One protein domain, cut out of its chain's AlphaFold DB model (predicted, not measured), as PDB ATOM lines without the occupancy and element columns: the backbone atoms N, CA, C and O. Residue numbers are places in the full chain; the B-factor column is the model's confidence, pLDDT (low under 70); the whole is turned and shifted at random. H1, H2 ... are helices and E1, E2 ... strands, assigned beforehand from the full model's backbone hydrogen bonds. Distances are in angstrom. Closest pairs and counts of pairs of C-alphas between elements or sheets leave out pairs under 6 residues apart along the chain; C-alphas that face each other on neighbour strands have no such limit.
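What this domain is: This is residues 6 to 163 of the 459 residues of an uncharacterized protein of anaerobic digester metagenome (UniProt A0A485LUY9). A twisted seven-stranded sheet has two long helices, H3 and H4, side by side and running opposite ways, packed on it, H3 over E4 and H4 over the edge strand E7. The short helix H1 packs on E2 and E3, apart from the other three helices, and residues 9 to 18 stick out as a free arm. The printed part has 158 residues; its four named helices and seven named strands run H1 E1 E2 E3 E4 E5 E6 H2 H3 E7 H4. The mixed sheet has the order E1 E2 E3 E4 E5 E6 E7, antiparallel but for E6 and E7, and the class is mixed, helices and strands. The whole is compact, with a radius of gyration of the C-alphas of 16.3 A and spans of 48 by 43 by 31 A.

Where its parts are: Residues 6 to 24 hold no named element. H1, residues 25 to 30, begins at C-alpha 25 (287.423, 289.861, 301.316). E1 is residues 32 to 37, 16.9 A; E2, residues 43 to 52, 28.3 A; E3, residues 58 to 65, 21.6 A; E4, residues 71 to 76, 16.3 A; E5, residues 85 to 89; and E6, residues 92 to 96. H2 is residues 97 to 100, H3 residues 114 to 131, 25.4 A, and E7 residues 135 to 138. H4, residues 146 to 162, 24.8 A, ends at C-alpha 162 (314.903, 293.753, 292.525).

How they stand to each other: E1 to E6 form a meander, each strand the antiparallel neighbour of the one before; N 34 and O 46 of E1 and E2 are 2.8 A apart, and N 49 and O 61 of E2 and E3 2.9 A. E6, H2, H3 and E7 form a strand-helix-strand unit, two parallel neighbour strands with helices between, and its crossover is right-handed; N 95 and O 137 are 2.9 A apart. H1 is on the sheet at a height of 8.5 A, over E3 and only just not over E2, on which 2 of its 6 C-alphas fall. H3 is over E4 at a height of 8.0 A, along the strands at 17 degrees on the local plane. H3 and H4 touch, the closest C-alphas, of Ile 125 and Val 150, 5.7 A apart, at a shallow tilt of 19 degrees, opposite ways. H2 only grazes the sheet, and H4 touches H2 with residues 152 to 156 alone; the closest C-alphas, of Thr 99 and Leu 153, are 6.4 A apart. H1 is apart from H2, H3 and H4. In H1 and H3 every O i to N i+4 pair is within hydrogen-bond range, in H4 12 of 13, and H2 is too short for such a pair.

The domain as a whole: The two C-alphas farthest apart, of Gly 41 and Asn 162, are 49.5 A apart. The printed part has no cut, and the link from H2 to H3, 13 residues, is long. Mean pLDDT of the printed part is 90.8, and residues 6 to 8 are under 70.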
ATOM      1  N   ALA A   6     293.681 281.362 282.303       69.94
ATOM      2  CA  ALA A   6     292.751 280.905 281.270       69.94
ATOM      3  C   ALA A   6     292.195 282.078 280.443       69.94
ATOM      4  O   ALA A   6     292.221 282.018 279.213       69.94
ATOM      5  N   ALA A   7     291.800 283.178 281.095       67.44
ATOM      6  CA  ALA A   7     291.398 284.405 280.405       67.44
ATOM      7  C   ALA A   7     292.540 284.959 279.535       67.44
ATOM      8  O   ALA A   7     292.301 285.417 278.418       67.44
ATOM      9  N   PHE A   8     293.783 284.835 280.007       69.06
ATOM     10  CA  PHE A   8     294.987 285.189 279.259       69.06
ATOM     11  C   PHE A   8     295.105 284.437 277.924       69.06
ATOM     12  O   PHE A   8     295.368 285.041 276.888       69.06
ATOM     13  N   HIS A   9     294.828 283.130 277.924       71.38
ATOM     14  CA  HIS A   9     294.829 282.291 276.720       71.38
ATOM     15  C   HIS A   9     293.476 282.238 275.995       71.38
ATOM     16  O   HIS A   9     293.301 281.406 275.104       71.38
ATOM     17  N   ARG A  10     292.516 283.102 276.360       73.44
ATOM     18  CA  ARG A  10     291.137 283.099 275.832       73.44
ATOM     19  C   ARG A  10     290.453 281.730 275.945       73.44
ATOM     20  O   ARG A  10     289.661 281.353 275.086       73.44
ATOM     21  N   LYS A  11     290.778 280.981 276.998       74.62
ATOM     22  CA  LYS A  11     290.097 279.740 277.354       74.62
ATOM     23  C   LYS A  11     288.952 280.053 278.303       74.62
ATOM     24  O   LYS A  11     289.150 280.706 279.328       74.62
ATOM     25  N   GLU A  12     287.772 279.549 277.974       75.69
ATOM     26  CA  GLU A  12     286.661 279.509 278.913       75.69
ATOM     27  C   GLU A  12     286.919 278.394 279.928       75.69
ATOM     28  O   GLU A  12     287.228 277.259 279.559       75.69
ATOM     29  N   LEU A  13     286.837 278.731 281.214       75.44
ATOM     30  CA  LEU A  13     286.795 277.734 282.276       75.44
ATOM     31  C   LEU A  13     285.332 277.395 282.558       75.44
ATOM     32  O   LEU A  13     284.498 278.306 282.566       75.44
ATOM     33  N   PRO A  14     285.008 276.117 282.811       80.38
ATOM     34  CA  PRO A  14     283.670 275.754 283.243       80.38
ATOM     35  C   PRO A  14     283.340 276.476 284.551       80.38
ATOM     36  O   PRO A  14     284.201 276.652 285.421       80.38
ATOM     37  N   VAL A  15     282.078 276.880 284.699       78.69
ATOM     38  CA  VAL A  15     281.582 277.390 285.979       78.69
ATOM     39  C   VAL A  15     281.769 276.281 287.008       78.69
ATOM     40  O   VAL A  15     281.247 275.181 286.843       78.69
ATOM     41  N   THR A  16     282.560 276.568 288.035       80.38
ATOM     42  CA  THR A  16     282.810 275.646 289.140       80.38
ATOM     43  C   THR A  16     282.013 276.139 290.334       80.38
ATOM     44  O   THR A  16     282.133 277.305 290.713       80.38
ATOM     45  N   GLU A  17     281.168 275.276 290.888       81.38
ATOM     46  CA  GLU A  17     280.466 275.562 292.135       81.38
ATOM     47  C   GLU A  17     281.486 275.548 293.281       81.38
ATOM     48  O   GLU A  17     282.309 274.638 293.378       81.38
ATOM     49  N   ILE A  18     281.505 276.610 294.087       83.19
ATOM     50  CA  ILE A  18     282.464 276.770 295.183       83.19
ATOM     51  C   ILE A  18     281.741 276.426 296.482       83.19
ATOM     52  O   ILE A  18     280.943 277.223 296.969       83.19
ATOM     53  N   ASP A  19     282.053 275.264 297.055       82.75
ATOM     54  CA  ASP A  19     281.480 274.832 298.337       82.75
ATOM     55  C   ASP A  19     282.035 275.634 299.525       82.75
ATOM     56  O   ASP A  19     281.332 275.916 300.496       82.75
ATOM     57  N   ILE A  20     283.324 275.981 299.464       87.69
ATOM     58  CA  ILE A  20     284.047 276.659 300.541       87.69
ATOM     59  C   ILE A  20     284.889 277.778 299.932       87.69
ATOM     60  O   ILE A  20     285.935 277.534 299.331       87.69
ATOM     61  N   GLU A  21     284.448 279.022 300.110       89.44
ATOM     62  CA  GLU A  21     285.275 280.191 299.816       89.44
ATOM     63  C   GLU A  21     286.159 280.504 301.030       89.44
ATOM     64  O   GLU A  21     285.671 280.942 302.073       89.44
ATOM     65  N   LEU A  22     287.461 280.249 300.896       92.25
ATOM     66  CA  LEU A  22     288.455 280.555 301.922       92.25
ATOM     67  C   LEU A  22     288.936 282.001 301.800       92.25
ATOM     68  O   LEU A  22     289.165 282.495 300.696       92.25
ATOM     69  N   LEU A  23     289.152 282.648 302.948       92.94
ATOM     70  CA  LEU A  23     289.743 283.985 303.072       92.94
ATOM     71  C   LEU A  23     289.121 285.011 302.107       92.94
ATOM     72  O   LEU A  23     289.827 285.781 301.438       92.94
ATOM     73  N   SER A  24     287.783 285.042 302.052       91.19
ATOM     74  CA  SER A  24     287.056 286.047 301.277       91.19
ATOM     75  C   SER A  24     287.428 287.462 301.744       91.19
ATOM     76  O   SER A  24     287.976 287.676 302.831       91.19
ATOM     77  N   ASN A  25     287.143 288.475 300.923       90.00
ATOM     78  CA  ASN A  25     287.423 289.861 301.316       90.00
ATOM     79  C   ASN A  25     286.678 290.262 302.598       90.00
ATOM     80  O   ASN A  25     287.201 291.065 303.366       90.00
ATOM     81  N   GLU A  26     285.500 289.686 302.841       90.31
ATOM     82  CA  GLU A  26     284.724 289.923 304.055       90.31
ATOM     83  C   GLU A  26     285.350 289.242 305.276       90.31
ATOM     84  O   GLU A  26     285.500 289.894 306.311       90.31
ATOM     85  N   ASP A  27     285.799 287.987 305.132       92.00
ATOM     86  CA  ASP A  27     286.466 287.245 306.211       92.00
ATOM     87  C   ASP A  27     287.720 287.994 306.689       92.00
ATOM     88  O   ASP A  27     287.919 288.196 307.889       92.00
ATOM     89  N   LYS A  28     288.544 288.468 305.743       90.56
ATOM     90  CA  LYS A  28     289.785 289.203 306.033       90.56
ATOM     91  C   LYS A  28     289.541 290.558 306.703       90.56
ATOM     92  O   LYS A  28     290.416 291.030 307.422       90.56
ATOM     93  N   LEU A  29     288.394 291.195 306.447       90.31
ATOM     94  CA  LEU A  29     288.084 292.530 306.965       90.31
ATOM     95  C   LEU A  29     287.484 292.480 308.373       90.31
ATOM     96  O   LEU A  29     287.863 293.282 309.222       90.31
ATOM     97  N   HIS A  30     286.552 291.558 308.617       89.62
ATOM     98  CA  HIS A  30     285.781 291.544 309.861       89.62
ATOM     99  C   HIS A  30     286.326 290.572 310.906       89.62
ATOM    100  O   HIS A  30     286.114 290.803 312.097       89.62
ATOM    101  N   CYS A  31     287.061 289.533 310.487       91.94
ATOM    102  CA  CYS A  31     287.450 288.411 311.345       91.94
ATOM    103  C   CYS A  31     286.237 287.763 312.059       91.94
ATOM    104  O   CYS A  31     285.091 288.191 311.932       91.94
ATOM    105  N   GLY A  32     286.477 286.693 312.814       93.81
ATOM    106  CA  GLY A  32     285.448 286.006 313.594       93.81
ATOM    107  C   GLY A  32     285.068 284.634 313.052       93.81
ATOM    108  O   GLY A  32     285.729 284.073 312.178       93.81
ATOM    109  N   GLU A  33     284.034 284.056 313.653       93.31
ATOM    110  CA  GLU A  33     283.591 282.692 313.377       93.31
ATOM    111  C   GLU A  33     282.473 282.671 312.331       93.31
ATOM    112  O   GLU A  33     281.528 283.459 312.387       93.31
ATOM    113  N   LYS A  34     282.573 281.727 311.396       91.50
ATOM    114  CA  LYS A  34     281.581 281.452 310.358       91.50
ATOM    115  C   LYS A  34     281.255 279.963 310.360       91.50
ATOM    116  O   LYS A  34     282.156 279.127 310.370       91.50
ATOM    117  N   GLU A  35     279.968 279.631 310.320       90.81
ATOM    118  CA  GLU A  35     279.493 278.258 310.133       90.81
ATOM    119  C   GLU A  35     278.972 278.102 308.697       90.81
ATOM    120  O   GLU A  35     278.129 278.875 308.243       90.81
ATOM    121  N   LEU A  36     279.501 277.116 307.973       88.75
ATOM    122  CA  LEU A  36     279.084 276.736 306.625       88.75
ATOM    123  C   LEU A  36     278.344 275.400 306.677       88.75
ATOM    124  O   LEU A  36     278.737 274.492 307.410       88.75
ATOM    125  N   ILE A  37     277.295 275.265 305.869       87.81
ATOM    126  CA  ILE A  37     276.583 274.001 305.671       87.81
ATOM    127  C   ILE A  37     277.013 273.453 304.313       87.81
ATOM    128  O   ILE A  37     276.665 274.018 303.282       87.81
ATOM    129  N   LEU A  38     277.792 272.375 304.329       85.00
ATOM    130  CA  LEU A  38     278.304 271.722 303.127       85.00
ATOM    131  C   LEU A  38     277.219 270.879 302.449       85.00
ATOM    132  O   LEU A  38     276.233 270.470 303.079       85.00
ATOM    133  N   ALA A  39     277.446 270.539 301.179       77.62
ATOM    134  CA  ALA A  39     276.650 269.545 300.472       77.62
ATOM    135  C   ALA A  39     276.581 268.239 301.295       77.62
ATOM    136  O   ALA A  39     277.600 267.666 301.681       77.62
ATOM    137  N   GLY A  40     275.361 267.802 301.626       80.12
ATOM    138  CA  GLY A  40     275.116 266.663 302.524       80.12
ATOM    139  C   GLY A  40     274.799 267.021 303.985       80.12
ATOM    140  O   GLY A  40     274.568 266.117 304.780       80.12
ATOM    141  N   GLY A  41     274.738 268.309 304.347       82.81
ATOM    142  CA  GLY A  41     274.267 268.779 305.662       82.81
ATOM    143  C   GLY A  41     275.336 268.835 306.758       82.81
ATOM    144  O   GLY A  41     275.026 269.181 307.901       82.81
ATOM    145  N   ASN A  42     276.591 268.530 306.422       83.75
ATOM    146  CA  ASN A  42     277.718 268.646 307.343       83.75
ATOM    147  C   ASN A  42     277.993 270.118 307.671       83.75
ATOM    148  O   ASN A  42     277.985 270.969 306.784       83.75
ATOM    149  N   ARG A  43     278.259 270.414 308.946       88.06
ATOM    150  CA  ARG A  43     278.579 271.768 309.413       88.06
ATOM    151  C   ARG A  43     280.084 271.935 309.533       88.06
ATOM    152  O   ARG A  43     280.730 271.165 310.239       88.06
ATOM    153  N   LEU A  44     280.622 272.954 308.877       89.56
ATOM    154  CA  LEU A  44     282.026 273.331 308.945       89.56
ATOM    155  C   LEU A  44     282.151 274.677 309.653       89.56
ATOM    156  O   LEU A  44     281.546 275.657 309.225       89.56
ATOM    157  N   ARG A  45     282.945 274.732 310.721       91.31
ATOM    158  CA  ARG A  45     283.252 275.984 311.418       91.31
ATOM    159  C   ARG A  45     284.613 276.496 310.990       91.31
ATOM    160  O   ARG A  45     285.583 275.742 310.980       91.31
ATOM    161  N   ILE A  46     284.659 277.777 310.651       94.69
ATOM    162  CA  ILE A  46     285.859 278.477 310.217       94.69
ATOM    163  C   ILE A  46     286.034 279.690 311.121       94.69
ATOM    164  O   ILE A  46     285.158 280.551 311.183       94.69
ATOM    165  N   LEU A  47     287.168 279.766 311.814       95.88
ATOM    166  CA  LEU A  47     287.541 280.942 312.598       95.88
ATOM    167  C   LEU A  47     288.561 281.762 311.818       95.88
ATOM    168  O   LEU A  47     289.621 281.243 311.480       95.88
ATOM    169  N   THR A  48     288.269 283.037 311.588       97.31
ATOM    170  CA  THR A  48     289.197 283.984 310.968       97.31
ATOM    171  C   THR A  48     289.792 284.911 312.026       97.31
ATOM    172  O   THR A  48     289.058 285.523 312.801       97.31
ATOM    173  N   ASP A  49     291.116 285.023 312.070       96.88
ATOM    174  CA  ASP A  49     291.850 285.957 312.924       96.88
ATOM    175  C   ASP A  49     293.051 286.573 312.180       96.88
ATOM    176  O   ASP A  49     293.287 286.298 311.002       96.88
ATOM    177  N   LEU A  50     293.793 287.456 312.851       96.19
ATOM    178  CA  LEU A  50     295.038 288.023 312.336       96.19
ATOM    179  C   LEU A  50     296.216 287.359 313.048       96.19
ATOM    180  O   LEU A  50     296.380 287.493 314.263       96.19
ATOM    181  N   TYR A  51     297.044 286.644 312.294       95.00
ATOM    182  CA  TYR A  51     298.275 286.061 312.797       95.00
ATOM    183  C   TYR A  51     299.369 287.137 312.884       95.00
ATOM    184  O   TYR A  51     299.709 287.714 311.849       95.00
ATOM    185  N   PRO A  52     299.923 287.422 314.076       94.19
ATOM    186  CA  PRO A  52     300.974 288.420 314.224       94.19
ATOM    187  C   PRO A  52     302.309 287.902 313.681       94.19
ATOM    188  O   PRO A  52     302.699 286.768 313.951       94.19
ATOM    189  N   LEU A  53     303.022 288.760 312.956       90.25
ATOM    190  CA  LEU A  53     304.387 288.549 312.478       90.25
ATOM    191  C   LEU A  53     305.312 289.629 313.054       90.25
ATOM    192  O   LEU A  53     304.869 290.604 313.672       90.25
ATOM    193  N   LYS A  54     306.620 289.487 312.826       89.69
ATOM    194  CA  LYS A  54     307.596 290.510 313.219       89.69
ATOM    195  C   LYS A  54     307.323 291.841 312.520       89.69
ATOM    196  O   LYS A  54     306.753 291.880 311.428       89.69
ATOM    197  N   GLU A  55     307.776 292.924 313.147       87.88
ATOM    198  CA  GLU A  55     307.664 294.298 312.628       87.88
ATOM    199  C   GLU A  55     306.214 294.778 312.440       87.88
ATOM    200  O   GLU A  55     305.925 295.645 311.621       87.88
ATOM    201  N   GLY A  56     305.275 294.215 313.210       86.12
ATOM    202  CA  GLY A  56     303.868 294.624 313.188       86.12
ATOM    203  C   GLY A  56     303.093 294.170 311.948       86.12
ATOM    204  O   GLY A  56     301.947 294.579 311.768       86.12
ATOM    205  N   ARG A  57     303.690 293.322 311.100       89.31
ATOM    206  CA  ARG A  57     302.996 292.673 309.982       89.31
ATOM    207  C   ARG A  57     301.996 291.648 310.511       89.31
ATOM    208  O   ARG A  57     302.140 291.122 311.615       89.31
ATOM    209  N   VAL A  58     300.985 291.347 309.702       93.88
ATOM    210  CA  VAL A  58     299.980 290.331 310.017       93.88
ATOM    211  C   VAL A  58     299.625 289.521 308.780       93.88
ATOM    212  O   VAL A  58     299.580 290.063 307.676       93.88
ATOM    213  N   PHE A  59     299.307 288.246 308.981       95.50
ATOM    214  CA  PHE A  59     298.590 287.454 307.987       95.50
ATOM    215  C   PHE A  59     297.142 287.263 308.429       95.50
ATOM    216  O   PHE A  59     296.916 286.730 309.516       95.50
ATOM    217  N   PRO A  60     296.145 287.634 307.605       96.69
ATOM    218  CA  PRO A  60     294.809 287.082 307.759       96.69
ATOM    219  C   PRO A  60     294.890 285.556 307.739       96.69
ATOM    220  O   PRO A  60     295.474 284.974 306.820       96.69
ATOM    221  N   ARG A  61     294.337 284.916 308.768       97.44
ATOM    222  CA  ARG A  61     294.405 283.472 308.956       97.44
ATOM    223  C   ARG A  61     293.020 282.898 309.197       97.44
ATOM    224  O   ARG A  61     292.280 283.403 310.032       97.44
ATOM    225  N   GLN A  62     292.710 281.795 308.528       97.38
ATOM    226  CA  GLN A  62     291.574 280.938 308.852       97.38
ATOM    227  C   GLN A  62     292.033 279.676 309.577       97.38
ATOM    228  O   GLN A  62     293.107 279.145 309.305       97.38
ATOM    229  N   LYS A  63     291.219 279.188 310.510       96.75
ATOM    230  CA  LYS A  63     291.413 277.917 311.205       96.75
ATOM    231  C   LYS A  63     290.219 277.018 310.975       96.75
ATOM    232  O   LYS A  63     289.082 277.441 311.187       96.75
ATOM    233  N   ILE A  64     290.503 275.780 310.593       94.69
ATOM    234  CA  ILE A  64     289.507 274.742 310.353       94.69
ATOM    235  C   ILE A  64     289.941 273.488 311.107       94.69
ATOM    236  O   ILE A  64     291.036 272.975 310.880       94.69
ATOM    237  N   SER A  65     289.101 272.990 312.011       91.38
ATOM    238  CA  SER A  65     289.375 271.734 312.715       91.38
ATOM    239  C   SER A  65     289.228 270.550 311.759       91.38
ATOM    240  O   SER A  65     288.176 270.382 311.146       91.38
ATOM    241  N   ILE A  66     290.272 269.726 311.646       86.75
ATOM    242  CA  ILE A  66     290.255 268.477 310.865       86.75
ATOM    243  C   ILE A  66     289.898 267.293 311.774       86.75
ATOM    244  O   ILE A  66     289.176 266.384 311.371       86.75
ATOM    245  N   SER A  67     290.396 267.310 313.012       85.62
ATOM    246  CA  SER A  67     290.130 266.298 314.037       85.62
ATOM    247  C   SER A  67     289.962 266.972 315.405       85.62
ATOM    248  O   SER A  67     290.005 268.198 315.516       85.62
ATOM    249  N   GLU A  68     289.793 266.187 316.473       82.06
ATOM    250  CA  GLU A  68     289.811 266.722 317.846       82.06
ATOM    251  C   GLU A  68     291.155 267.369 318.224       82.06
ATOM    252  O   GLU A  68     291.210 268.163 319.162       82.06
ATOM    253  N   LYS A  69     292.242 267.017 317.525       85.38
ATOM    254  CA  LYS A  69     293.610 267.446 317.851       85.38
ATOM    255  C   LYS A  69     294.272 268.264 316.750       85.38
ATOM    256  O   LYS A  69     295.175 269.042 317.047       85.38
ATOM    257  N   ASP A  70     293.819 268.109 315.511       89.44
ATOM    258  CA  ASP A  70     294.457 268.703 314.343       89.44
ATOM    259  C   ASP A  70     293.641 269.878 313.820       89.44
ATOM    260  O   ASP A  70     292.441 269.771 313.542       89.44
ATOM    261  N   VAL A  71     294.327 271.003 313.646       94.44
ATOM    262  CA  VAL A  71     293.777 272.230 313.076       94.44
ATOM    263  C   VAL A  71     294.563 272.559 311.818       94.44
ATOM    264  O   VAL A  71     295.791 272.620 311.845       94.44
ATOM    265  N   MET A  72     293.842 272.791 310.728       96.56
ATOM    266  CA  MET A  72     294.394 273.396 309.527       96.56
ATOM    267  C   MET A  72     294.399 274.908 309.695       96.56
ATOM    268  O   MET A  72     293.344 275.518 309.877       96.56
ATOM    269  N   GLU A  73     295.579 275.510 309.617       97.44
ATOM    270  CA  GLU A  73     295.742 276.959 309.555       97.44
ATOM    271  C   GLU A  73     295.944 277.371 308.091       97.44
ATOM    272  O   GLU A  73     296.835 276.860 307.419       97.44
ATOM    273  N   ILE A  74     295.126 278.291 307.586       97.75
ATOM    274  CA  ILE A  74     295.234 278.844 306.233       97.75
ATOM    275  C   ILE A  74     295.649 280.303 306.345       97.75
ATOM    276  O   ILE A  74     294.948 281.075 306.988       97.75
ATOM    277  N   PHE A  75     296.745 280.696 305.712       97.62
ATOM    278  CA  PHE A  75     297.272 282.058 305.729       97.62
ATOM    279  C   PHE A  75     297.052 282.727 304.372       97.62
ATOM    280  O   PHE A  75     297.335 282.125 303.336       97.62
ATOM    281  N   HIS A  76     296.584 283.979 304.362       97.12
ATOM    282  CA  HIS A  76     296.554 284.788 303.143       97.12
ATOM    283  C   HIS A  76     297.965 285.281 302.825       97.12
ATOM    284  O   HIS A  76     298.555 286.029 303.602       97.12
ATOM    285  N   THR A  77     298.497 284.845 301.688       96.69
ATOM    286  CA  THR A  77     299.891 285.065 301.283       96.69
ATOM    287  C   THR A  77     299.938 285.598 299.849       96.69
ATOM    288  O   THR A  77     300.389 284.889 298.942       96.69
ATOM    289  N   PRO A  78     299.406 286.813 299.603       95.19
ATOM    290  CA  PRO A  78     299.316 287.386 298.267       95.19
ATOM    291  C   PRO A  78     300.702 287.683 297.688       95.19
ATOM    292  O   PRO A  78     301.690 287.810 298.410       95.19
ATOM    293  N   GLY A  79     300.773 287.834 296.369       93.06
ATOM    294  CA  GLY A  79     301.982 288.292 295.683       93.06
ATOM    295  C   GLY A  79     302.235 287.554 294.383       93.06
ATOM    296  O   GLY A  79     302.371 288.198 293.350       93.06
ATOM    297  N   HIS A  80     302.224 286.216 294.403       91.44
ATOM    298  CA  HIS A  80     302.184 285.429 293.165       91.44
ATOM    299  C   HIS A  80     300.865 285.676 292.418       91.44
ATOM    300  O   HIS A  80     300.860 286.018 291.238       91.44
ATOM    301  N   SER A  81     299.761 285.587 293.157       90.62
ATOM    302  CA  SER A  81     298.439 286.080 292.786       90.62
ATOM    303  C   SER A  81     297.803 286.794 293.985       90.62
ATOM    304  O   SER A  81     298.224 286.616 295.132       90.62
ATOM    305  N   ALA A  82     296.768 287.600 293.748       91.12
ATOM    306  CA  ALA A  82     296.061 288.318 294.816       91.12
ATOM    307  C   ALA A  82     295.315 287.387 295.799       91.12
ATOM    308  O   ALA A  82     295.045 287.758 296.942       91.12
ATOM    309  N   ASP A  83     294.968 286.181 295.351       90.12
ATOM    310  CA  ASP A  83     294.250 285.140 296.090       90.12
ATOM    311  C   ASP A  83     295.152 283.987 296.558       90.12
ATOM    312  O   ASP A  83     294.648 282.982 297.050       90.12
ATOM    313  N   SER A  84     296.476 284.129 296.439       93.31
ATOM    314  CA  SER A  84     297.430 283.130 296.926       93.31
ATOM    315  C   SER A  84     297.289 282.907 298.439       93.31
ATOM    316  O   SER A  84     297.187 283.857 299.223       93.31
ATOM    317  N   ILE A  85     297.308 281.637 298.845       96.12
ATOM    318  CA  ILE A  85     297.180 281.185 300.234       96.12
ATOM    319  C   ILE A  85     298.171 280.056 300.523       96.12
ATOM    320  O   ILE A  85     298.523 279.291 299.625       96.12
ATOM    321  N   CYS A  86     298.579 279.935 301.784       97.31
ATOM    322  CA  CYS A  86     299.359 278.806 302.290       97.31
ATOM    323  C   CYS A  86     298.555 278.034 303.340       97.31
ATOM    324  O   CYS A  86     297.830 278.643 304.124       97.31
ATOM    325  N   PHE A  87     298.719 276.712 303.400       95.19
ATOM    326  CA  PHE A  87     298.041 275.854 304.381       95.19
ATOM    327  C   PHE A  87     299.058 275.165 305.277       95.19
ATOM    328  O   PHE A  87     300.055 274.651 304.784       95.19
ATOM    329  N   MET A  88     298.792 275.091 306.573       96.50
ATOM    330  CA  MET A  88     299.652 274.425 307.541       96.50
ATOM    331  C   MET A  88     298.848 273.412 308.347       96.50
ATOM    332  O   MET A  88     297.775 273.732 308.861       96.50
ATOM    333  N   ILE A  89     299.378 272.196 308.459       95.38
ATOM    334  CA  ILE A  89     298.823 271.115 309.278       95.38
ATOM    335  C   ILE A  89     299.995 270.493 310.036       95.38
ATOM    336  O   ILE A  89     300.896 269.918 309.426       95.38
ATOM    337  N   GLY A  90     300.002 270.632 311.363       92.88
ATOM    338  CA  GLY A  90     301.143 270.213 312.180       92.88
ATOM    339  C   GLY A  90     302.418 270.976 311.806       92.88
ATOM    340  O   GLY A  90     302.439 272.205 311.845       92.88
ATOM    341  N   ASP A  91     303.471 270.246 311.442       94.25
ATOM    342  CA  ASP A  91     304.774 270.767 311.009       94.25
ATOM    343  C   ASP A  91     304.962 270.753 309.478       94.25
ATOM    344  O   ASP A  91     306.085 270.914 308.991       94.25
ATOM    345  N   VAL A  92     303.869 270.580 308.727       96.69
ATOM    346  CA  VAL A  92     303.844 270.589 307.260       96.69
ATOM    347  C   VAL A  92     303.189 271.873 306.761       96.69
ATOM    348  O   VAL A  92     302.064 272.192 307.149       96.69
ATOM    349  N   LEU A  93     303.866 272.591 305.863       97.56
ATOM    350  CA  LEU A  93     303.365 273.817 305.235       97.56
ATOM    351  C   LEU A  93     303.305 273.666 303.709       97.56
ATOM    352  O   LEU A  93     304.316 273.482 303.033       97.56
ATOM    353  N   PHE A  94     302.102 273.792 303.161       97.50
ATOM    354  CA  PHE A  94     301.820 273.883 301.737       97.50
ATOM    355  C   PHE A  94     301.966 275.334 301.294       97.50
ATOM    356  O   PHE A  94     301.183 276.196 301.692       97.50
ATOM    357  N   LEU A  95     302.988 275.590 300.485       95.44
ATOM    358  CA  LEU A  95     303.449 276.934 300.139       95.44
ATOM    359  C   LEU A  95     302.898 277.432 298.789       95.44
ATOM    360  O   LEU A  95     303.040 278.603 298.438       95.44
ATOM    361  N   GLY A  96     302.333 276.526 297.990       92.75
ATOM    362  CA  GLY A  96     301.973 276.822 296.608       92.75
ATOM    363  C   GLY A  96     303.190 277.277 295.794       92.75
ATOM    364  O   GLY A  96     304.305 276.779 295.966       92.75
ATOM    365  N   ASP A  97     302.977 278.245 294.912       91.81
ATOM    366  CA  ASP A  97     303.922 278.612 293.851       91.81
ATOM    367  C   ASP A  97     304.914 279.726 294.248       91.81
ATOM    368  O   ASP A  97     305.693 280.235 293.437       91.81
ATOM    369  N   LEU A  98     304.955 280.078 295.537       92.88
ATOM    370  CA  LEU A  98     305.798 281.157 296.062       92.88
ATOM    371  C   LEU A  98     307.305 280.896 295.904       92.88
ATOM    372  O   LEU A  98     308.079 281.848 295.817       92.88
ATOM    373  N   THR A  99     307.741 279.636 295.780       90.38
ATOM    374  CA  THR A  99     309.158 279.288 295.540       90.38
ATOM    375  C   THR A  99     309.720 279.784 294.206       90.38
ATOM    376  O   THR A  99     310.935 279.750 294.013       90.38
ATOM    377  N   PHE A 100     308.869 280.217 293.277       88.56
ATOM    378  CA  PHE A 100     309.277 280.702 291.954       88.56
ATOM    379  C   PHE A 100     308.489 281.938 291.508       88.56
ATOM    380  O   PHE A 100     308.540 282.322 290.339       88.56
ATOM    381  N   ALA A 101     307.779 282.591 292.428       89.19
ATOM    382  CA  ALA A 101     306.967 283.763 292.126       89.19
ATOM    383  C   ALA A 101     307.789 284.972 291.645       89.19
ATOM    384  O   ALA A 101     307.232 285.857 291.002       89.19
ATOM    385  N   GLY A 102     309.097 285.010 291.926       87.38
ATOM    386  CA  GLY A 102     310.024 286.012 291.395       87.38
ATOM    387  C   GLY A 102     310.684 285.625 290.067       87.38
ATOM    388  O   GLY A 102     311.499 286.384 289.556       87.38
ATOM    389  N   ASN A 103     310.396 284.456 289.494       88.06
ATOM    390  CA  ASN A 103     311.092 284.011 288.288       88.06
ATOM    391  C   ASN A 103     310.608 284.759 287.029       88.06
ATOM    392  O   ASN A 103     309.448 285.174 286.930       88.06
ATOM    393  N   SER A 104     311.489 284.867 286.030       82.88
ATOM    394  CA  SER A 104     311.160 285.389 284.697       82.88
ATOM    395  C   SER A 104     309.971 284.654 284.073       82.88
ATOM    396  O   SER A 104     309.837 283.435 284.197       82.88
ATOM    397  N   GLY A 105     309.087 285.404 283.413       77.81
ATOM    398  CA  GLY A 105     307.833 284.892 282.852       77.81
ATOM    399  C   GLY A 105     306.744 284.519 283.872       77.81
ATOM    400  O   GLY A 105     305.634 284.192 283.454       77.81
ATOM    401  N   ILE A 106     307.026 284.588 285.181       85.12
ATOM    402  CA  ILE A 106     306.034 284.458 286.263       85.12
ATOM    403  C   ILE A 106     305.757 285.823 286.891       85.12
ATOM    404  O   ILE A 106     304.602 286.239 286.998       85.12
ATOM    405  N   ALA A 107     306.813 286.541 287.273       88.38
ATOM    406  CA  ALA A 107     306.680 287.902 287.765       88.38
ATOM    407  C   ALA A 107     306.061 288.806 286.692       88.38
ATOM    408  O   ALA A 107     306.479 288.773 285.536       88.38
ATOM    409  N   GLY A 108     305.060 289.600 287.076       86.75
ATOM    410  CA  GLY A 108     304.321 290.482 286.166       86.75
ATOM    411  C   GLY A 108     303.130 289.822 285.462       86.75
ATOM    412  O   GLY A 108     302.466 290.477 284.658       86.75
ATOM    413  N   LEU A 109     302.834 288.542 285.731       86.44
ATOM    414  CA  LEU A 109     301.566 287.936 285.309       86.44
ATOM    415  C   LEU A 109     300.386 288.639 285.994       86.44
ATOM    416  O   LEU A 109     300.529 289.263 287.045       86.44
ATOM    417  N   SER A 110     299.195 288.538 285.403       82.56
ATOM    418  CA  SER A 110     298.027 289.238 285.937       82.56
ATOM    419  C   SER A 110     297.718 288.805 287.375       82.56
ATOM    420  O   SER A 110     297.591 287.617 287.664       82.56
ATOM    421  N   GLY A 111     297.596 289.781 288.279       84.50
ATOM    422  CA  GLY A 111     297.398 289.547 289.713       84.50
ATOM    423  C   GLY A 111     298.686 289.407 290.530       84.50
ATOM    424  O   GLY A 111     298.589 289.354 291.757       84.50
ATOM    425  N   TRP A 112     299.859 289.393 289.892       91.56
ATOM    426  CA  TRP A 112     301.148 289.442 290.577       91.56
ATOM    427  C   TRP A 112     301.388 290.825 291.196       91.56
ATOM    428  O   TRP A 112     301.096 291.854 290.582       91.56
ATOM    429  N   ASN A 113     301.950 290.867 292.404       92.69
ATOM    430  CA  ASN A 113     302.272 292.110 293.099       92.69
ATOM    431  C   ASN A 113     303.586 291.988 293.879       92.69
ATOM    432  O   ASN A 113     303.706 291.177 294.795       92.69
ATOM    433  N   GLN A 114     304.556 292.845 293.544       94.31
ATOM    434  CA  GLN A 114     305.885 292.844 294.156       94.31
ATOM    435  C   GLN A 114     305.834 293.082 295.670       94.31
ATOM    436  O   GLN A 114     306.478 292.366 296.432       94.31
ATOM    437  N   LYS A 115     305.087 294.104 296.106       94.25
ATOM    438  CA  LYS A 115     305.034 294.524 297.510       94.25
ATOM    439  C   LYS A 115     304.408 293.434 298.374       94.25
ATOM    440  O   LYS A 115     304.940 293.107 299.430       94.25
ATOM    441  N   ASP A 116     303.307 292.864 297.901       95.38
ATOM    442  CA  ASP A 116     302.632 291.762 298.576       95.38
ATOM    443  C   ASP A 116     303.528 290.523 298.621       95.38
ATOM    444  O   ASP A 116     303.663 289.916 299.680       95.38
ATOM    445  N   LEU A 117     304.218 290.200 297.520       96.12
ATOM    446  CA  LEU A 117     305.142 289.069 297.469       96.12
ATOM    447  C   LEU A 117     306.295 289.227 298.465       96.12
ATOM    448  O   LEU A 117     306.599 288.284 299.186       96.12
ATOM    449  N   VAL A 118     306.917 290.407 298.534       96.00
ATOM    450  CA  VAL A 118     307.990 290.701 299.498       96.00
ATOM    451  C   VAL A 118     307.486 290.515 300.932       96.00
ATOM    452  O   VAL A 118     308.071 289.730 301.677       96.00
ATOM    453  N   ASN A 119     306.352 291.133 301.285       95.69
ATOM    454  CA  ASN A 119     305.753 290.998 302.618       95.69
ATOM    455  C   ASN A 119     305.426 289.533 302.959       95.69
ATOM    456  O   ASN A 119     305.677 289.072 304.074       95.69
ATOM    457  N   THR A 120     304.879 288.794 301.992       97.12
ATOM    458  CA  THR A 120     304.560 287.371 302.115       97.12
ATOM    459  C   THR A 120     305.814 286.534 302.359       97.12
ATOM    460  O   THR A 120     305.833 285.717 303.276       97.12
ATOM    461  N   LEU A 121     306.872 286.727 301.568       97.12
ATOM    462  CA  LEU A 121     308.101 285.940 301.676       97.12
ATOM    463  C   LEU A 121     308.797 286.169 303.018       97.12
ATOM    464  O   LEU A 121     309.210 285.205 303.663       97.12
ATOM    465  N   GLU A 122     308.891 287.418 303.466       96.38
ATOM    466  CA  GLU A 122     309.466 287.722 304.773       96.38
ATOM    467  C   GLU A 122     308.622 287.138 305.921       96.38
ATOM    468  O   GLU A 122     309.169 286.525 306.837       96.38
ATOM    469  N   GLY A 123     307.292 287.268 305.856       96.38
ATOM    470  CA  GLY A 123     306.391 286.708 306.864       96.38
ATOM    471  C   GLY A 123     306.426 285.178 306.923       96.38
ATOM    472  O   GLY A 123     306.364 284.596 308.004       96.38
ATOM    473  N   LEU A 124     306.593 284.508 305.781       96.69
ATOM    474  CA  LEU A 124     306.747 283.054 305.720       96.69
ATOM    475  C   LEU A 124     308.089 282.588 306.283       96.69
ATOM    476  O   LEU A 124     308.129 281.577 306.979       96.69
ATOM    477  N   ILE A 125     309.176 283.326 306.035       95.69
ATOM    478  CA  ILE A 125     310.476 283.049 306.665       95.69
ATOM    479  C   ILE A 125     310.350 283.129 308.191       95.69
ATOM    480  O   ILE A 125     310.864 282.256 308.895       95.69
ATOM    481  N   ASP A 126     309.653 284.139 308.712       94.50
ATOM    482  CA  ASP A 126     309.400 284.265 310.149       94.50
ATOM    483  C   ASP A 126     308.547 283.107 310.679       94.50
ATOM    484  O   ASP A 126     308.952 282.442 311.636       94.50
ATOM    485  N   LEU A 127     307.432 282.797 310.009       95.00
ATOM    486  CA  LEU A 127     306.532 281.703 310.378       95.00
ATOM    487  C   LEU A 127     307.257 280.353 310.434       95.00
ATOM    488  O   LEU A 127     307.108 279.623 311.414       95.00
ATOM    489  N   ILE A 128     308.055 280.025 309.411       95.06
ATOM    490  CA  ILE A 128     308.787 278.754 309.317       95.06
ATOM    491  C   ILE A 128     309.751 278.593 310.493       95.06
ATOM    492  O   ILE A 128     309.793 277.530 311.117       95.06
ATOM    493  N   ASN A 129     310.484 279.657 310.830       93.44
ATOM    494  CA  ASN A 129     311.434 279.645 311.938       93.44
ATOM    495  C   ASN A 129     310.733 279.565 313.304       93.44
ATOM    496  O   ASN A 129     311.145 278.788 314.165       93.44
ATOM    497  N   GLU A 130     309.667 280.343 313.510       93.12
ATOM    498  CA  GLU A 130     308.930 280.393 314.778       93.12
ATOM    499  C   GLU A 130     308.187 279.088 315.073       93.12
ATOM    500  O   GLU A 130     308.215 278.595 316.203       93.12
ATOM    501  N   ARG A 131     307.539 278.506 314.057       93.62
ATOM    502  CA  ARG A 131     306.786 277.251 314.179       93.62
ATOM    503  C   ARG A 131     307.644 276.000 314.026       93.62
ATOM    504  O   ARG A 131     307.136 274.914 314.280       93.62
ATOM    505  N   ARG A 132     308.926 276.142 313.661       93.75
ATOM    506  CA  ARG A 132     309.856 275.025 313.407       93.75
ATOM    507  C   ARG A 132     309.275 274.018 312.415       93.75
ATOM    508  O   ARG A 132     309.254 272.819 312.676       93.75
ATOM    509  N   ILE A 133     308.772 274.532 311.298       95.25
ATOM    510  CA  ILE A 133     308.167 273.719 310.241       95.25
ATOM    511  C   ILE A 133     309.210 272.731 309.716       95.25
ATOM    512  O   ILE A 133     310.306 273.137 309.333       95.25
ATOM    513  N   GLY A 134     308.882 271.440 309.729       94.44
ATOM    514  CA  GLY A 134     309.790 270.368 309.327       94.44
ATOM    515  C   GLY A 134     309.779 270.126 307.820       94.44
ATOM    516  O   GLY A 134     310.820 269.823 307.232       94.44
ATOM    517  N   LEU A 135     308.617 270.309 307.186       97.19
ATOM    518  CA  LEU A 135     308.401 269.959 305.787       97.19
ATOM    519  C   LEU A 135     307.619 271.036 305.033       97.19
ATOM    520  O   LEU A 135     306.590 271.531 305.491       97.19
ATOM    521  N   ILE A 136     308.092 271.352 303.833       97.25
ATOM    522  CA  ILE A 136     307.488 272.329 302.932       97.25
ATOM    523  C   ILE A 136     307.066 271.621 301.648       97.25
ATOM    524  O   ILE A 136     307.873 270.965 300.983       97.25
ATOM    525  N   CYS A 137     305.796 271.793 301.295       96.88
ATOM    526  CA  CYS A 137     305.173 271.266 300.089       96.88
ATOM    527  C   CYS A 137     304.955 272.423 299.098       96.88
ATOM    528  O   CYS A 137     303.952 273.139 299.213       96.88
ATOM    529  N   PRO A 138     305.879 272.671 298.152       95.50
ATOM    530  CA  PRO A 138     305.644 273.651 297.099       95.50
ATOM    531  C   PRO A 138     304.562 273.149 296.133       95.50
ATOM    532  O   PRO A 138     304.304 271.951 296.037       95.50
ATOM    533  N   GLY A 139     303.952 274.062 295.379       90.06
ATOM    534  CA  GLY A 139     302.999 273.707 294.324       90.06
ATOM    535  C   GLY A 139     303.659 272.956 293.165       90.06
ATOM    536  O   GLY A 139     302.996 272.193 292.466       90.06
ATOM    537  N   HIS A 140     304.976 273.118 292.994       87.00
ATOM    538  CA  HIS A 140     305.768 272.417 291.989       87.00
ATOM    539  C   HIS A 140     307.137 272.004 292.537       87.00
ATOM    540  O   HIS A 140     307.762 272.733 293.307       87.00
ATOM    541  N   GLY A 141     307.648 270.874 292.048       86.50
ATOM    542  CA  GLY A 141     308.956 270.344 292.427       86.50
ATOM    543  C   GLY A 141     308.886 269.360 293.593       86.50
ATOM    544  O   GLY A 141     307.850 268.756 293.859       86.50
ATOM    545  N   TRP A 142     310.028 269.160 294.245       91.62
ATOM    546  CA  TRP A 142     310.181 268.190 295.327       91.62
ATOM    547  C   TRP A 142     309.825 268.789 296.685       91.62
ATOM    548  O   TRP A 142     309.882 270.002 296.874       91.62
ATOM    549  N   LEU A 143     309.518 267.916 297.644       95.56
ATOM    550  CA  LEU A 143     309.379 268.294 299.048       95.56
ATOM    551  C   LEU A 143     310.685 268.899 299.573       95.56
ATOM    552  O   LEU A 143     311.776 268.413 299.261       95.56
ATOM    553  N   ILE A 144     310.570 269.947 300.386       95.75
ATOM    554  CA  ILE A 144     311.715 270.719 300.865       95.75
ATOM    555  C   ILE A 144     311.765 270.635 302.398       95.75
ATOM    556  O   ILE A 144     310.778 270.965 303.054       95.75
ATOM    557  N   PRO A 145     312.898 270.229 302.996       95.69
ATOM    558  CA  PRO A 145     313.125 270.380 304.431       95.69
ATOM    559  C   PRO A 145     313.008 271.846 304.876       95.69
ATOM    560  O   PRO A 145     313.471 272.746 304.170       95.69
ATOM    561  N   GLY A 146     312.396 272.106 306.032       91.06
ATOM    562  CA  GLY A 146     312.105 273.476 306.478       91.06
ATOM    563  C   GLY A 146     313.329 274.393 306.589       91.06
ATOM    564  O   GLY A 146     313.267 275.560 306.200       91.06
ATOM    565  N   ASP A 147     314.472 273.857 307.020       88.56
ATOM    566  CA  ASP A 147     315.756 274.569 307.088       88.56
ATOM    567  C   ASP A 147     316.253 275.017 305.702       88.56
ATOM    568  O   ASP A 147     316.692 276.155 305.520       88.56
ATOM    569  N   LYS A 148     316.112 274.158 304.687       94.25
ATOM    570  CA  LYS A 148     316.455 274.478 303.293       94.25
ATOM    571  C   LYS A 148     315.471 275.458 302.662       94.25
ATOM    572  O   LYS A 148     315.867 276.278 301.831       94.25
ATOM    573  N   ALA A 149     314.199 275.400 303.049       93.44
ATOM    574  CA  ALA A 149     313.176 276.277 302.498       93.44
ATOM    575  C   ALA A 149     313.427 277.750 302.833       93.44
ATOM    576  O   ALA A 149     313.230 278.601 301.967       93.44
ATOM    577  N   VAL A 150     313.944 278.058 304.027       94.19
ATOM    578  CA  VAL A 150     314.312 279.435 304.401       94.19
ATOM    579  C   VAL A 150     315.322 280.021 303.411       94.19
ATOM    580  O   VAL A 150     315.125 281.135 302.929       94.19
ATOM    581  N   ALA A 151     316.357 279.266 303.035       94.19
ATOM    582  CA  ALA A 151     317.353 279.728 302.066       94.19
ATOM    583  C   ALA A 151     316.742 279.982 300.673       94.19
ATOM    584  O   ALA A 151     317.079 280.968 300.008       94.19
ATOM    585  N   ILE A 152     315.807 279.128 300.242       93.81
ATOM    586  CA  ILE A 152     315.081 279.285 298.972       93.81
ATOM    587  C   ILE A 152     314.202 280.541 299.004       93.81
ATOM    588  O   ILE A 152     314.263 281.352 298.077       93.81
ATOM    589  N   LEU A 153     313.436 280.748 300.078       95.19
ATOM    590  CA  LEU A 153     312.586 281.929 300.240       95.19
ATOM    591  C   LEU A 153     313.407 283.216 300.329       95.19
ATOM    592  O   LEU A 153     313.035 284.211 299.719       95.19
ATOM    593  N   GLN A 154     314.561 283.199 300.999       95.44
ATOM    594  CA  GLN A 154     315.481 284.338 301.025       95.44
ATOM    595  C   GLN A 154     316.040 284.662 299.635       95.44
ATOM    596  O   GLN A 154     316.204 285.834 299.291       95.44
ATOM    597  N   LYS A 155     316.336 283.644 298.814       94.00
ATOM    598  CA  LYS A 155     316.723 283.856 297.411       94.00
ATOM    599  C   LYS A 155     315.583 284.514 296.634       94.00
ATOM    600  O   LYS A 155     315.825 285.512 295.960       94.00
ATOM    601  N   GLN A 156     314.360 284.002 296.766       94.25
ATOM    602  CA  GLN A 156     313.182 284.584 296.116       94.25
ATOM    603  C   GLN A 156     312.896 286.007 296.600       94.25
ATOM    604  O   GLN A 156     312.567 286.859 295.783       94.25
ATOM    605  N   LEU A 157     313.110 286.303 297.882       95.44
ATOM    606  CA  LEU A 157     312.960 287.641 298.452       95.44
ATOM    607  C   LEU A 157     313.932 288.638 297.810       95.44
ATOM    608  O   LEU A 157     313.520 289.721 297.403       95.44
ATOM    609  N   ARG A 158     315.207 288.256 297.640       94.62
ATOM    610  CA  ARG A 158     316.199 289.093 296.938       94.62
ATOM    611  C   ARG A 158     315.820 289.334 295.478       94.62
ATOM    612  O   ARG A 158     315.965 290.450 294.991       94.62
ATOM    613  N   ILE A 159     315.339 288.300 294.785       91.19
ATOM    614  CA  ILE A 159     314.886 288.423 293.393       91.19
ATOM    615  C   ILE A 159     313.683 289.370 293.324       91.19
ATOM    616  O   ILE A 159     313.739 290.367 292.609       91.19
ATOM    617  N   ALA A 160     312.639 289.115 294.116       92.31
ATOM    618  CA  ALA A 160     311.424 289.921 294.168       92.31
ATOM    619  C   ALA A 160     311.708 291.388 294.518       92.31
ATOM    620  O   ALA A 160     311.154 292.280 293.880       92.31
ATOM    621  N   GLY A 161     312.620 291.656 295.459       91.94
ATOM    622  CA  GLY A 161     313.030 293.017 295.818       91.94
ATOM    623  C   GLY A 161     313.631 293.812 294.651       91.94
ATOM    624  O   GLY A 161     313.435 295.021 294.570       91.94
ATOM    625  N   ASN A 162     314.276 293.132 293.698       89.19
ATOM    626  CA  ASN A 162     314.903 293.753 292.525       89.19
ATOM    627  C   ASN A 162     313.971 293.868 291.304       89.19
ATOM    628  O   ASN A 162     314.352 294.458 290.289       89.19
ATOM    629  N   LEU A 163     312.758 293.314 291.370       87.94
ATOM    630  CA  LEU A 163     311.769 293.350 290.288       87.94
ATOM    631  C   LEU A 163     310.900 294.611 290.340       87.94
ATOM    632  O   LEU A 163     309.671 294.554 290.350       87.94
TER     633      LEU A 163